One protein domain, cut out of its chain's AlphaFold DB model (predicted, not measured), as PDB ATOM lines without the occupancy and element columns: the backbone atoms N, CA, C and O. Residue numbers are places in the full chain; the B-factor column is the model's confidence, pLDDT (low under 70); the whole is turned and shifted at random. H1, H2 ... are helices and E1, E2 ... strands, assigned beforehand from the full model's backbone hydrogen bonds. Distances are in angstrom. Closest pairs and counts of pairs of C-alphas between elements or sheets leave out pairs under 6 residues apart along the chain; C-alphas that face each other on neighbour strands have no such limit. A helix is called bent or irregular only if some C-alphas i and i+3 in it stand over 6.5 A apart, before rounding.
ATOM      1  N   LYS A 158     -46.980  53.605  29.749       81.06
ATOM      2  CA  LYS A 158     -46.806  53.462  28.294       81.06
ATOM      3  C   LYS A 158     -45.397  52.979  27.890       81.06
ATOM      4  O   LYS A 158     -45.334  52.037  27.100       81.06
ATOM      5  N   PRO A 159     -44.284  53.531  28.420       81.19
ATOM      6  CA  PRO A 159     -42.945  52.992  28.165       81.19
ATOM      7  C   PRO A 159     -42.803  51.509  28.528       81.19
ATOM      8  O   PRO A 159     -42.288  50.727  27.731       81.19
ATOM      9  N   VAL A 160     -43.318  51.104  29.696       82.44
ATOM     10  CA  VAL A 160     -43.247  49.711  30.168       82.44
ATOM     11  C   VAL A 160     -44.027  48.787  29.232       82.44
ATOM     12  O   VAL A 160     -43.488  47.789  28.765       82.44
ATOM     13  N   GLN A 161     -45.264  49.151  28.882       86.00
ATOM     14  CA  GLN A 161     -46.091  48.376  27.952       86.00
ATOM     15  C   GLN A 161     -45.419  48.188  26.585       86.00
ATOM     16  O   GLN A 161     -45.500  47.108  25.996       86.00
ATOM     17  N   GLN A 162     -44.761  49.227  26.062       90.12
ATOM     18  CA  GLN A 162     -44.079  49.157  24.770       90.12
ATOM     19  C   GLN A 162     -42.884  48.203  24.805       90.12
ATOM     20  O   GLN A 162     -42.750  47.377  23.904       90.12
ATOM     21  N   ILE A 163     -42.047  48.280  25.844       90.38
ATOM     22  CA  ILE A 163     -40.887  47.393  25.992       90.38
ATOM     23  C   ILE A 163     -41.349  45.943  26.180       90.38
ATOM     24  O   ILE A 163     -40.899  45.069  25.441       90.38
ATOM     25  N   GLU A 164     -42.319  45.691  27.063       89.44
ATOM     26  CA  GLU A 164     -42.898  44.356  27.274       89.44
ATOM     27  C   GLU A 164     -43.449  43.748  25.979       89.44
ATOM     28  O   GLU A 164     -43.214  42.573  25.691       89.44
ATOM     29  N   THR A 165     -44.129  44.560  25.162       93.31
ATOM     30  CA  THR A 165     -44.658  44.138  23.856       93.31
ATOM     31  C   THR A 165     -43.535  43.769  22.882       93.31
ATOM     32  O   THR A 165     -43.654  42.803  22.126       93.31
ATOM     33  N   ILE A 166     -42.429  44.520  22.884       95.12
ATOM     34  CA  ILE A 166     -41.260  44.217  22.050       95.12
ATOM     35  C   ILE A 166     -40.620  42.896  22.486       95.12
ATOM     36  O   ILE A 166     -40.371  42.038  21.636       95.12
ATOM     37  N   LEU A 167     -40.400  42.706  23.790       93.69
ATOM     38  CA  LEU A 167     -39.808  41.479  24.324       93.69
ATOM     39  C   LEU A 167     -40.695  40.258  24.052       93.69
ATOM     40  O   LEU A 167     -40.185  39.219  23.634       93.69
ATOM     41  N   GLU A 168     -42.020  40.392  24.189       94.38
ATOM     42  CA  GLU A 168     -42.979  39.337  23.829       94.38
ATOM     43  C   GLU A 168     -42.874  38.936  22.361       94.38
ATOM     44  O   GLU A 168     -42.857  37.751  22.017       94.38
ATOM     45  N   ARG A 169     -42.798  39.939  21.482       95.12
ATOM     46  CA  ARG A 169     -42.699  39.728  20.042       95.12
ATOM     47  C   ARG A 169     -41.413  38.990  19.690       95.12
ATOM     48  O   ARG A 169     -41.468  38.029  18.924       95.12
ATOM     49  N   VAL A 170     -40.276  39.405  20.250       94.31
ATOM     50  CA  VAL A 170     -38.984  38.746  20.016       94.31
ATOM     51  C   VAL A 170     -39.000  37.311  20.545       94.31
ATOM     52  O   VAL A 170     -38.612  36.395  19.823       94.31
ATOM     53  N   GLN A 171     -39.509  37.093  21.758       92.31
ATOM     54  CA  GLN A 171     -39.649  35.757  22.339       92.31
ATOM     55  C   GLN A 171     -40.502  34.849  21.440       92.31
ATOM     56  O   GLN A 171     -40.074  33.752  21.080       92.31
ATOM     57  N   THR A 172     -41.659  35.338  20.985       93.06
ATOM     58  CA  THR A 172     -42.559  34.607  20.077       93.06
ATOM     59  C   THR A 172     -41.869  34.249  18.756       93.06
ATOM     60  O   THR A 172     -41.971  33.113  18.288       93.06
ATOM     61  N   MET A 173     -41.128  35.191  18.159       92.56
ATOM     62  CA  MET A 173     -40.352  34.951  16.937       92.56
ATOM     63  C   MET A 173     -39.269  33.885  17.149       92.56
ATOM     64  O   MET A 173     -39.113  32.992  16.316       92.56
ATOM     65  N   GLY A 174     -38.536  33.952  18.264       89.38
ATOM     66  CA  GLY A 174     -37.456  33.012  18.568       89.38
ATOM     67  C   GLY A 174     -37.975  31.600  18.827       89.38
ATOM     68  O   GLY A 174     -37.406  30.630  18.327       89.38
ATOM     69  N   GLN A 175     -39.111  31.482  19.521       88.44
ATOM     70  CA  GLN A 175     -39.797  30.210  19.749       88.44
ATOM     71  C   GLN A 175     -40.315  29.582  18.448       88.44
ATOM     72  O   GLN A 175     -40.130  28.381  18.234       88.44
ATOM     73  N   ALA A 176     -40.935  30.377  17.570       89.81
ATOM     74  CA  ALA A 176     -41.453  29.902  16.287       89.81
ATOM     75  C   ALA A 176     -40.332  29.352  15.387       89.81
ATOM     76  O   ALA A 176     -40.470  28.283  14.793       89.81
ATOM     77  N   GLU A 177     -39.196  30.049  15.354       88.81
ATOM     78  CA  GLU A 177     -38.032  29.694  14.536       88.81
ATOM     79  C   GLU A 177     -37.062  28.723  15.219       88.81
ATOM     80  O   GLU A 177     -36.127  28.233  14.580       88.81
ATOM     81  N   LYS A 178     -37.274  28.437  16.511       87.75
ATOM     82  CA  LYS A 178     -36.373  27.665  17.380       87.75
ATOM     83  C   LYS A 178     -34.934  28.192  17.355       87.75
ATOM     84  O   LYS A 178     -33.979  27.420  17.245       87.75
ATOM     85  N   LYS A 179     -34.780  29.514  17.416       88.25
ATOM     86  CA  LYS A 179     -33.495  30.221  17.318       88.25
ATOM     87  C   LYS A 179     -33.431  31.346  18.339       88.25
ATOM     88  O   LYS A 179     -34.442  31.973  18.645       88.25
ATOM     89  N   SER A 180     -32.225  31.630  18.815       90.19
ATOM     90  CA  SER A 180     -31.958  32.862  19.555       90.19
ATOM     91  C   SER A 180     -32.061  34.067  18.616       90.19
ATOM     92  O   SER A 180     -31.864  33.936  17.404       90.19
ATOM     93  N   ILE A 181     -32.350  35.243  19.160       92.56
ATOM     94  CA  ILE A 181     -32.482  36.487  18.398       92.56
ATOM     95  C   ILE A 181     -31.656  37.572  19.077       92.56
ATOM     96  O   ILE A 181     -31.882  37.854  20.246       92.56
ATOM     97  N   SER A 182     -30.739  38.197  18.338       92.38
ATOM     98  CA  SER A 182     -30.190  39.511  18.698       92.38
ATOM     99  C   SER A 182     -31.105  40.592  18.138       92.38
ATOM    100  O   SER A 182     -31.582  40.461  17.008       92.38
ATOM    101  N   PHE A 183     -31.384  41.632  18.911       93.00
ATOM    102  CA  PHE A 183     -32.272  42.706  18.501       93.00
ATOM    103  C   PHE A 183     -31.879  44.051  19.099       93.00
ATOM    104  O   PHE A 183     -31.222  44.119  20.136       93.00
ATOM    105  N   THR A 184     -32.345  45.113  18.445       90.69
ATOM    106  CA  THR A 184     -32.100  46.494  18.862       90.69
ATOM    107  C   THR A 184     -33.419  47.198  19.157       90.69
ATOM    108  O   THR A 184     -34.327  47.211  18.317       90.69
ATOM    109  N   ILE A 185     -33.527  47.806  20.339       90.69
ATOM    110  CA  ILE A 185     -34.639  48.688  20.714       90.69
ATOM    111  C   ILE A 185     -34.196  50.137  20.551       90.69
ATOM    112  O   ILE A 185     -33.201  50.545  21.143       90.69
ATOM    113  N   SER A 186     -34.961  50.913  19.785       87.06
ATOM    114  CA  SER A 186     -34.783  52.356  19.657       87.06
ATOM    115  C   SER A 186     -35.749  53.106  20.573       87.06
ATOM    116  O   SER A 186     -36.959  52.845  20.544       87.06
ATOM    117  N   ARG A 187     -35.223  54.052  21.358       84.62
ATOM    118  CA  ARG A 187     -36.007  55.036  22.118       84.62
ATOM    119  C   ARG A 187     -36.084  56.355  21.349       84.62
ATOM    120  O   ARG A 187     -35.078  56.811  20.829       84.62
ATOM    121  N   ASN A 188     -37.253  56.987  21.336       80.50
ATOM    122  CA  ASN A 188     -37.435  58.397  20.987       80.50
ATOM    123  C   ASN A 188     -38.402  59.024  22.000       80.50
ATOM    124  O   ASN A 188     -39.594  58.699  22.002       80.50
ATOM    125  N   LYS A 189     -37.890  59.894  22.879       74.75
ATOM    126  CA  LYS A 189     -38.625  60.415  24.050       74.75
ATOM    127  C   LYS A 189     -39.201  59.264  24.893       74.75
ATOM    128  O   LYS A 189     -38.455  58.395  25.325       74.75
ATOM    129  N   ASP A 190     -40.515  59.218  25.100       72.69
ATOM    130  CA  ASP A 190     -41.200  58.150  25.844       72.69
ATOM    131  C   ASP A 190     -41.703  57.007  24.943       72.69
ATOM    132  O   ASP A 190     -42.597  56.257  25.335       72.69
ATOM    133  N   SER A 191     -41.189  56.896  23.711       82.75
ATOM    134  CA  SER A 191     -41.575  55.847  22.768       82.75
ATOM    135  C   SER A 191     -40.445  54.853  22.531       82.75
ATOM    136  O   SER A 191     -39.354  55.251  22.134       82.75
ATOM    137  N   TYR A 192     -40.741  53.561  22.676       89.81
ATOM    138  CA  TYR A 192     -39.820  52.460  22.387       89.81
ATOM    139  C   TYR A 192     -40.295  51.673  21.165       89.81
ATOM    140  O   TYR A 192     -41.485  51.387  21.015       89.81
ATOM    141  N   THR A 193     -39.367  51.328  20.272       91.50
ATOM    142  CA  THR A 193     -39.655  50.584  19.038       91.50
ATOM    143  C   THR A 193     -38.591  49.529  18.762       91.50
ATOM    144  O   THR A 193     -37.410  49.737  19.024       91.50
ATOM    145  N   LEU A 194     -39.008  48.385  18.222       94.38
ATOM    146  CA  LEU A 194     -38.094  47.354  17.731       94.38
ATOM    147  C   LEU A 194     -37.537  47.784  16.368       94.38
ATOM    148  O   LEU A 194     -38.323  47.997  15.443       94.38
ATOM    149  N   LYS A 195     -36.211  47.893  16.244       90.75
ATOM    150  CA  LYS A 195     -35.537  48.381  15.031       90.75
ATOM    151  C   LYS A 195     -34.985  47.240  14.176       90.75
ATOM    152  O   LYS A 195     -35.344  47.116  13.009       90.75
ATOM    153  N   GLU A 196     -34.141  46.393  14.760       90.50
ATOM    154  CA  GLU A 196     -33.424  45.329  14.048       90.50
ATOM    155  C   GLU A 196     -33.571  43.996  14.780       90.50
ATOM    156  O   GLU A 196     -33.666  43.963  16.005       90.50
ATOM    157  N   THR A 197     -33.606  42.895  14.024       93.69
ATOM    158  CA  THR A 197     -33.629  41.526  14.556       93.69
ATOM    159  C   THR A 197     -32.771  40.616  13.691       93.69
ATOM    160  O   THR A 197     -32.982  40.547  12.479       93.69
ATOM    161  N   THR A 198     -31.873  39.859  14.309       93.94
ATOM    162  CA  THR A 198     -31.010  38.879  13.646       93.94
ATOM    163  C   THR A 198     -31.134  37.528  14.339       93.94
ATOM    164  O   THR A 198     -30.889  37.410  15.539       93.94
ATOM    165  N   PHE A 199     -31.490  36.490  13.582       90.81
ATOM    166  CA  PHE A 199     -31.543  35.125  14.099       90.81
ATOM    167  C   PHE A 199     -30.137  34.548  14.262       90.81
ATOM    168  O   PHE A 199     -29.357  34.494  13.311       90.81
ATOM    169  N   ILE A 200     -29.845  34.052  15.457       88.44
ATOM    170  CA  ILE A 200     -28.576  33.419  15.799       88.44
ATOM    171  C   ILE A 200     -28.759  31.903  15.703       88.44
ATOM    172  O   ILE A 200     -29.678  31.322  16.285       88.44
ATOM    173  N   HIS A 201     -27.879  31.251  14.944       78.25
ATOM    174  CA  HIS A 201     -27.905  29.801  14.794       78.25
ATOM    175  C   HIS A 201     -27.357  29.138  16.063       78.25
ATOM    176  O   HIS A 201     -26.160  29.201  16.342       78.25
ATOM    177  N   ASN A 202     -28.226  28.487  16.833       68.44
ATOM    178  CA  ASN A 202     -27.799  27.757  18.020       68.44
ATOM    179  C   ASN A 202     -27.247  26.395  17.601       68.44
ATOM    180  O   ASN A 202     -27.989  25.481  17.261       68.44
ATOM    181  N   ASN A 203     -25.924  26.248  17.632       58.44
ATOM    182  CA  ASN A 203     -25.244  25.032  17.183       58.44
ATOM    183  C   ASN A 203     -25.248  23.896  18.234       58.44
ATOM    184  O   ASN A 203     -24.335  23.073  18.265       58.44
ATOM    185  N   LYS A 204     -26.225  23.863  19.155       56.97
ATOM    186  CA  LYS A 204     -26.246  22.893  20.262       56.97
ATOM    187  C   LYS A 204     -27.461  21.974  20.213       56.97
ATOM    188  O   LYS A 204     -28.604  22.390  20.324       56.97
ATOM    189  N   ASN A 205     -27.142  20.690  20.086       49.47
ATOM    190  CA  ASN A 205     -28.040  19.547  20.086       49.47
ATOM    191  C   ASN A 205     -28.089  18.948  21.504       49.47
ATOM    192  O   ASN A 205     -27.503  17.898  21.762       49.47
ATOM    193  N   THR A 206     -28.680  19.662  22.464       50.44
ATOM    194  CA  THR A 206     -28.690  19.222  23.867       50.44
ATOM    195  C   THR A 206     -30.106  19.109  24.404       50.44
ATOM    196  O   THR A 206     -30.854  20.076  24.372       50.44
ATOM    197  N   ASN A 207     -30.432  17.945  24.977       52.84
ATOM    198  CA  ASN A 207     -31.642  17.656  25.764       52.84
ATOM    199  C   ASN A 207     -31.700  18.447  27.096       52.84
ATOM    200  O   ASN A 207     -32.162  17.933  28.114       52.84
ATOM    201  N   ALA A 208     -31.160  19.666  27.124       56.12
ATOM    202  CA  ALA A 208     -31.186  20.528  28.289       56.12
ATOM    203  C   ALA A 208     -32.603  21.080  28.491       56.12
ATOM    204  O   ALA A 208     -33.376  21.247  27.547       56.12
ATOM    205  N   LYS A 209     -32.959  21.329  29.752       59.47
ATOM    206  CA  LYS A 209     -34.201  22.014  30.112       59.47
ATOM    207  C   LYS A 209     -34.229  23.358  29.377       59.47
ATOM    208  O   LYS A 209     -33.238  24.076  29.436       59.47
ATOM    209  N   ARG A 210     -35.343  23.673  28.709       62.91
ATOM    210  CA  ARG A 210     -35.512  24.953  28.012       62.91
ATOM    211  C   ARG A 210     -35.381  26.090  29.014       62.91
ATOM    212  O   ARG A 210     -36.142  26.128  29.985       62.91
ATOM    213  N   ILE A 211     -34.409  26.967  28.801       68.75
ATOM    214  CA  ILE A 211     -34.226  28.187  29.586       68.75
ATOM    215  C   ILE A 211     -34.326  29.339  28.598       68.75
ATOM    216  O   ILE A 211     -33.549  29.428  27.651       68.75
ATOM    217  N   GLU A 212     -35.331  30.175  28.813       78.50
ATOM    218  CA  GLU A 212     -35.543  31.400  28.059       78.50
ATOM    219  C   GLU A 212     -34.882  32.530  28.838       78.50
ATOM    220  O   GLU A 212     -35.066  32.651  30.052       78.50
ATOM    221  N   THR A 213     -34.036  33.303  28.170       89.44
ATOM    222  CA  THR A 213     -33.217  34.315  28.841       89.44
ATOM    223  C   THR A 213     -33.083  35.537  27.956       89.44
ATOM    224  O   THR A 213     -32.931  35.410  26.741       89.44
ATOM    225  N   PHE A 214     -33.127  36.707  28.576       89.88
ATOM    226  CA  PHE A 214     -32.803  37.981  27.963       89.88
ATOM    227  C   PHE A 214     -31.443  38.440  28.477       89.88
ATOM    228  O   PHE A 214     -31.194  38.399  29.678       89.88
ATOM    229  N   VAL A 215     -30.576  38.881  27.576       90.88
ATOM    230  CA  VAL A 215     -29.339  39.586  27.925       90.88
ATOM    231  C   VAL A 215     -29.479  41.014  27.436       90.88
ATOM    232  O   VAL A 215     -29.789  41.204  26.260       90.88
ATOM    233  N   VAL A 216     -29.305  41.994  28.319       89.44
ATOM    234  CA  VAL A 216     -29.401  43.424  27.996       89.44
ATOM    235  C   VAL A 216     -27.998  44.012  28.000       89.44
ATOM    236  O   VAL A 216     -27.274  43.868  28.980       89.44
ATOM    237  N   TYR A 217     -27.629  44.679  26.908       88.75
ATOM    238  CA  TYR A 217     -26.354  45.368  26.761       88.75
ATOM    239  C   TYR A 217     -26.600  46.871  26.720       88.75
ATOM    240  O   TYR A 217     -27.297  47.366  25.825       88.75
ATOM    241  N   CYS A 218     -26.021  47.593  27.677       85.06
ATOM    242  CA  CYS A 218     -26.111  49.041  27.724       85.06
ATOM    243  C   CYS A 218     -24.822  49.686  27.237       85.06
ATOM    244  O   CYS A 218     -23.751  49.411  27.774       85.06
ATOM    245  N   TYR A 219     -24.945  50.569  26.253       82.75
ATOM    246  CA  TYR A 219     -23.836  51.330  25.695       82.75
ATOM    247  C   TYR A 219     -24.037  52.819  25.971       82.75
ATOM    248  O   TYR A 219     -25.175  53.273  26.117       82.75
ATOM    249  N   ASP A 220     -22.945  53.572  26.039       79.31
ATOM    250  CA  ASP A 220     -23.002  55.033  26.050       79.31
ATOM    251  C   ASP A 220     -23.193  55.619  24.637       79.31
ATOM    252  O   ASP A 220     -23.330  54.906  23.639       79.31
ATOM    253  N   SER A 221     -23.205  56.952  24.542       74.62
ATOM    254  CA  SER A 221     -23.339  57.671  23.270       74.62
ATOM    255  C   SER A 221     -22.151  57.506  22.315       74.62
ATOM    256  O   SER A 221     -22.274  57.849  21.141       74.62
ATOM    257  N   GLU A 222     -21.002  57.035  22.803       79.56
ATOM    258  CA  GLU A 222     -19.796  56.784  22.005       79.56
ATOM    259  C   GLU A 222     -19.735  55.326  21.512       79.56
ATOM    260  O   GLU A 222     -18.920  54.997  20.648       79.56
ATOM    261  N   GLY A 223     -20.657  54.478  21.982       78.69
ATOM    262  CA  GLY A 223     -20.753  53.065  21.631       78.69
ATOM    263  C   GLY A 223     -19.936  52.149  22.543       78.69
ATOM    264  O   GLY A 223     -19.773  50.972  22.217       78.69
ATOM    265  N   GLU A 224     -19.437  52.651  23.674       82.62
ATOM    266  CA  GLU A 224     -18.708  51.856  24.663       82.62
ATOM    267  C   GLU A 224     -19.683  51.126  25.592       82.62
ATOM    268  O   GLU A 224     -20.696  51.678  26.023       82.62
ATOM    269  N   LEU A 225     -19.399  49.852  25.890       85.12
ATOM    270  CA  LEU A 225     -20.244  49.039  26.767       85.12
ATOM    271  C   LEU A 225     -20.098  49.523  28.212       85.12
ATOM    272  O   LEU A 225     -19.017  49.446  28.795       85.12
ATOM    273  N   LEU A 226     -21.206  49.941  28.809       83.12
ATOM    274  CA  LEU A 226     -21.262  50.366  30.202       83.12
ATOM    275  C   LEU A 226     -21.481  49.186  31.141       83.12
ATOM    276  O   LEU A 226     -20.782  49.050  32.144       83.12
ATOM    277  N   TRP A 227     -22.456  48.334  30.820       87.44
ATOM    278  CA  TRP A 227     -22.771  47.132  31.583       87.44
ATOM    279  C   TRP A 227     -23.584  46.132  30.753       87.44
ATOM    280  O   TRP A 227     -24.195  46.479  29.737       87.44
ATOM    281  N   GLU A 228     -23.598  44.882  31.214       89.69
ATOM    282  CA  GLU A 228     -24.431  43.798  30.693       89.69
ATOM    283  C   GLU A 228     -25.112  43.057  31.849       89.69
ATOM    284  O   GLU A 228     -24.490  42.844  32.890       89.69
ATOM    285  N   GLU A 229     -26.370  42.658  31.668       88.31
ATOM    286  CA  GLU A 229     -27.138  41.918  32.679       88.31
ATOM    287  C   GLU A 229     -27.986  40.805  32.046       88.31
ATOM    288  O   GLU A 229     -28.396  40.877  30.881       88.31
ATOM    289  N   ILE A 230     -28.220  39.737  32.818       89.12
ATOM    290  CA  ILE A 230     -28.930  38.525  32.386       89.12
ATOM    291  C   ILE A 230     -30.229  38.365  33.179       89.12
ATOM    292  O   ILE A 230     -30.220  38.300  34.408       89.12
ATOM    293  N   HIS A 231     -31.343  38.178  32.471       89.19
ATOM    294  CA  HIS A 231     -32.678  38.062  33.055       89.19
ATOM    295  C   HIS A 231     -33.434  36.837  32.558       89.19
ATOM    296  O   HIS A 231     -33.398  36.485  31.379       89.19
ATOM    297  N   TYR A 232     -34.194  36.220  33.458       88.38
ATOM    298  CA  TYR A 232     -35.007  35.032  33.173       88.38
ATOM    299  C   TYR A 232     -36.489  35.359  32.961       88.38
ATOM    300  O   TYR A 232     -37.306  34.465  32.749       88.38
ATOM    301  N   ASP A 233     -36.844  36.640  33.027       86.12
ATOM    302  CA  ASP A 233     -38.195  37.142  32.853       86.12
ATOM    303  C   ASP A 233     -38.169  38.496  32.127       86.12
ATOM    304  O   ASP A 233     -37.186  39.241  32.189       86.12
ATOM    305  N   ARG A 234     -39.251  38.792  31.398       87.19
ATOM    306  CA  ARG A 234     -39.378  40.028  30.610       87.19
ATOM    307  C   ARG A 234     -39.394  41.267  31.487       87.19
ATOM    308  O   ARG A 234     -38.816  42.273  31.102       87.19
ATOM    309  N   GLN A 235     -39.985  41.156  32.672       82.75
ATOM    310  CA  GLN A 235     -40.136  42.271  33.584       82.75
ATOM    311  C   GLN A 235     -38.743  42.778  34.004       82.75
ATOM    312  O   GLN A 235     -38.409  43.929  33.748       82.75
ATOM    313  N   SER A 236     -37.867  41.916  34.512       82.75
ATOM    314  CA  SER A 236     -36.492  42.291  34.863       82.75
ATOM    315  C   SER A 236     -35.698  42.840  33.667       82.75
ATOM    316  O   SER A 236     -35.010  43.846  33.805       82.75
ATOM    317  N   ALA A 237     -35.847  42.264  32.469       86.50
ATOM    318  CA  ALA A 237     -35.187  42.794  31.270       86.50
ATOM    319  C   ALA A 237     -35.701  44.190  30.873       86.50
ATOM    320  O   ALA A 237     -34.913  45.067  30.517       86.50
ATOM    321  N   SER A 238     -37.011  44.426  30.974       86.69
ATOM    322  CA  SER A 238     -37.624  45.739  30.752       86.69
ATOM    323  C   SER A 238     -37.061  46.797  31.707       86.69
ATOM    324  O   SER A 238     -36.945  47.965  31.330       86.69
ATOM    325  N   ALA A 239     -36.684  46.396  32.926       79.81
ATOM    326  CA  ALA A 239     -36.065  47.268  33.919       79.81
ATOM    327  C   ALA A 239     -34.741  47.827  33.473       79.81
ATOM    328  O   ALA A 239     -34.542  49.044  33.488       79.81
ATOM    329  N   ASP A 240     -33.872  46.936  33.037       81.50
ATOM    330  CA  ASP A 240     -32.524  47.300  32.668       81.50
ATOM    331  C   ASP A 240     -32.518  48.040  31.326       81.50
ATOM    332  O   ASP A 240     -31.804  49.030  31.174       81.50
ATOM    333  N   ILE A 241     -33.434  47.708  30.411       85.12
ATOM    334  CA  ILE A 241     -33.698  48.510  29.205       85.12
ATOM    335  C   ILE A 241     -34.068  49.958  29.578       85.12
ATOM    336  O   ILE A 241     -33.497  50.897  29.022       85.12
ATOM    337  N   LEU A 242     -34.980  50.172  30.536       81.94
ATOM    338  CA  LEU A 242     -35.331  51.524  31.001       81.94
ATOM    339  C   LEU A 242     -34.143  52.222  31.676       81.94
ATOM    340  O   LEU A 242     -33.842  53.372  31.348       81.94
ATOM    341  N   LYS A 243     -33.447  51.519  32.577       78.50
ATOM    342  CA  LYS A 243     -32.281  52.027  33.314       78.50
ATOM    343  C   LYS A 243     -31.185  52.512  32.369       78.50
ATOM    344  O   LYS A 243     -30.663  53.614  32.556       78.50
ATOM    345  N   CYS A 244     -30.887  51.725  31.335       78.38
ATOM    346  CA  CYS A 244     -29.872  52.046  30.343       78.38
ATOM    347  C   CYS A 244     -30.131  53.402  29.679       78.38
ATOM    348  O   CYS A 244     -29.216  54.198  29.491       78.38
ATOM    349  N   THR A 245     -31.395  53.706  29.385       74.44
ATOM    350  CA  THR A 245     -31.752  54.935  28.670       74.44
ATOM    351  C   THR A 245     -31.780  56.200  29.523       74.44
ATOM    352  O   THR A 245     -31.835  57.283  28.947       74.44
ATOM    353  N   ASP A 246     -31.759  56.091  30.855       65.31
ATOM    354  CA  ASP A 246     -31.999  57.230  31.755       65.31
ATOM    355  C   ASP A 246     -30.806  57.581  32.669       65.31
ATOM    356  O   ASP A 246     -30.631  58.760  32.976       65.31
ATOM    357  N   VAL A 247     -30.009  56.608  33.139       58.31
ATOM    358  CA  VAL A 247     -29.013  56.842  34.215       58.31
ATOM    359  C   VAL A 247     -27.571  56.655  33.755       58.31
ATOM    360  O   VAL A 247     -26.736  57.511  34.033       58.31
ATOM    361  N   ASP A 248     -27.292  55.564  33.039       51.34
ATOM    362  CA  ASP A 248     -25.916  55.175  32.716       51.34
ATOM    363  C   ASP A 248     -25.549  55.495  31.248       51.34
ATOM    364  O   ASP A 248     -24.426  55.908  30.985       51.34
ATOM    365  N   GLY A 249     -26.492  55.379  30.298       51.28
ATOM    366  CA  GLY A 249     -26.244  55.331  28.842       51.28
ATOM    367  C   GLY A 249     -26.192  56.638  28.045       51.28
ATOM    368  O   GLY A 249     -26.117  56.586  26.821       51.28
ATOM    369  N   GLY A 250     -26.259  57.817  28.671       50.94
ATOM    370  CA  GLY A 250     -25.897  59.095  28.021       50.94
ATOM    371  C   GLY A 250     -26.643  59.510  26.735       50.94
ATOM    372  O   GLY A 250     -26.269  60.496  26.106       50.94
ATOM    373  N   CYS A 251     -27.699  58.819  26.313       57.00
ATOM    374  CA  CYS A 251     -28.373  59.103  25.047       57.00
ATOM    375  C   CYS A 251     -29.635  59.945  25.297       57.00
ATOM    376  O   CYS A 251     -30.722  59.420  25.516       57.00
ATOM    377  N   ALA A 252     -29.477  61.273  25.291       49.50
ATOM    378  CA  ALA A 252     -30.493  62.233  25.740       49.50
ATOM    379  C   ALA A 252     -31.820  62.225  24.947       49.50
ATOM    380  O   ALA A 252     -32.820  62.726  25.455       49.50
ATOM    381  N   GLU A 253     -31.862  61.666  23.729       53.28
ATOM    382  CA  GLU A 253     -33.082  61.671  22.898       53.28
ATOM    383  C   GLU A 253     -33.283  60.415  22.031       53.28
ATOM    384  O   GLU A 253     -34.434  60.028  21.809       53.28
ATOM    385  N   VAL A 254     -32.203  59.765  21.571       52.50
ATOM    386  CA  VAL A 254     -32.243  58.531  20.768       52.50
ATOM    387  C   VAL A 254     -31.227  57.525  21.298       52.50
ATOM    388  O   VAL A 254     -30.030  57.786  21.236       52.50
ATOM    389  N   CYS A 255     -31.698  56.382  21.799       67.62
ATOM    390  CA  CYS A 255     -30.848  55.300  22.312       67.62
ATOM    391  C   CYS A 255     -31.084  54.034  21.492       67.62
ATOM    392  O   CYS A 255     -32.236  53.740  21.165       67.62
ATOM    393  N   GLU A 256     -30.029  53.264  21.238       72.06
ATOM    394  CA  GLU A 256     -30.121  51.907  20.702       72.06
ATOM    395  C   GLU A 256     -29.641  50.920  21.759       72.06
ATOM    396  O   GLU A 256     -28.496  50.961  22.196       72.06
ATOM    397  N   ILE A 257     -30.544  50.050  22.202       76.38
ATOM    398  CA  ILE A 257     -30.264  49.048  23.229       76.38
ATOM    399  C   ILE A 257     -30.184  47.714  22.525       76.38
ATOM    400  O   ILE A 257     -31.166  47.282  21.915       76.38
ATOM    401  N   ASN A 258     -29.029  47.066  22.614       80.81
ATOM    402  CA  ASN A 258     -28.867  45.726  22.083       80.81
ATOM    403  C   ASN A 258     -29.286  44.725  23.151       80.81
ATOM    404  O   ASN A 258     -28.899  44.828  24.314       80.81
ATOM    405  N   ALA A 259     -30.082  43.745  22.756       79.06
ATOM    406  CA  ALA A 259     -30.472  42.664  23.631       79.06
ATOM    407  C   ALA A 259     -30.518  41.346  22.866       79.06
ATOM    408  O   ALA A 259     -30.654  41.304  21.641       79.06
ATOM    409  N   VAL A 260     -30.374  40.246  23.598       81.81
ATOM    410  CA  VAL A 260     -30.411  38.901  23.029       81.81
ATOM    411  C   VAL A 260     -31.457  38.081  23.756       81.81
ATOM    412  O   VAL A 260     -31.391  37.917  24.968       81.81
ATOM    413  N   TYR A 261     -32.399  37.530  22.998       84.69
ATOM    414  CA  TYR A 261     -33.272  36.459  23.453       84.69
ATOM    415  C   TYR A 261     -32.611  35.118  23.145       84.69
ATOM    416  O   TYR A 261     -32.338  34.805  21.983       84.69
ATOM    417  N   ILE A 262     -32.351  34.327  24.178       77.81
ATOM    418  CA  ILE A 262     -31.719  33.018  24.060       77.81
ATOM    419  C   ILE A 262     -32.798  31.933  24.080       77.81
ATOM    420  O   ILE A 262     -33.513  31.778  25.067       77.81
ATOM    421  N   TYR A 263     -32.876  31.164  22.989       74.69
ATOM    422  CA  TYR A 263     -33.737  29.986  22.866       74.69
ATOM    423  C   TYR A 263     -32.878  28.714  22.934       74.69
ATOM    424  O   TYR A 263     -32.226  28.355  21.951       74.69
ATOM    425  N   GLN A 264     -32.837  28.052  24.092       70.06
ATOM    426  CA  GLN A 264     -32.123  26.780  24.296       70.06
ATOM    427  C   GLN A 264     -33.082  25.600  24.436       70.06
ATOM    428  O   GLN A 264     -34.121  25.750  25.120       70.06
TER     429      GLN A 264
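This is residues 158 to 264 of the 264 residues of an uncharacterized protein of Kordia sp. SMS9 (UniProt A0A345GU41). Picture a twisted wall of five antiparallel strands with two helices packed over one of its faces, the other face bare: long H1 covers mainly the E2, E1 and E5 part, and shorter H2 the E3, E4 and E5 part. The helices meet at a steep angle, and the long loop between E2 and E3 reaches out to one end of the longest axis. The printed part has 107 residues, with two named helices and five named strands in the order H1 E1 E2 E3 E4 H2 E5; the sheet's order is E2 E1 E5 E3 E4, and the class is mixed, helices and strands. The whole is compact, with a radius of gyration of the C-alphas of 13.7 A, yet elongated, spanning 44 by 28 by 21 A.

Start in the sheet with E5, residues 254 to 263, which runs 28.7 A from C-alpha 254 at (-32.243, 58.531, 20.768) to C-alpha 263 at (-33.737, 29.986, 22.866). Beside it find E1, residues 180 to 188, 26.2 A, and then E2, residues 191 to 200, 26.8 A. On its other side find E3, residues 212 to 219, 23.2 A, and then E4, residues 225 to 231, 17.7 A. Find C-alpha 158 at (-46.806, 53.462, 28.294); from there H1 runs 28.8 A to residue 177. H2, residues 234 to 248, measures 20.4 A and is irregular: C-alphas 245 and 248 are 7.1 A apart.

Look first at E1 and E5, antiparallel at 159 degrees, where N 183 and O 259 are 2.8 A apart, within hydrogen-bond range. In the hairpin E1 and E2, N 198 and O 182 are 2.8 A apart; between E5 and E3, N 215 and O 260 are 2.9 A apart; in the hairpin E3 and E4, N 214 and O 231 are 2.8 A apart. H1 and H2 are on the same face of the sheet, in two layers, helices over one face of a sheet. The closest C-alphas of H1 and E2, Gln 162 and Tyr 192, are 5.9 A apart. H2 has a height over the sheet of 7.5 A, lies over E5 and E3, and runs along the strands, at 5 degrees to E3 on the local plane; its closest C-alphas with E3, Cys 244 and Cys 218, are 5.5 A apart. H1 touches H2 with residues 160 to 168 alone, at a steep tilt of 54 degrees, opposite ways, the closest C-alphas being Ile 163 and Ser 238, 6.0 A apart. E4, H2 and E5 make a split strand-helix-strand unit, two strands running the same way with E3 between them, and its crossover is right-handed. E4 is apart from E1 and E2. Every O i to N i+4 pair is within hydrogen-bond range in H1, and 9 of 11 are in H2.

The two C-alphas farthest apart, Asn 207 and Ala 252, are 44.6 A from each other. The printed part has no cut, and the link from E2 to E3, 11 residues, is long; the other links are tight. The mean pLDDT of the printed part is 80.5; look for values under 70 at residues 202 to 211 and 246 to 255.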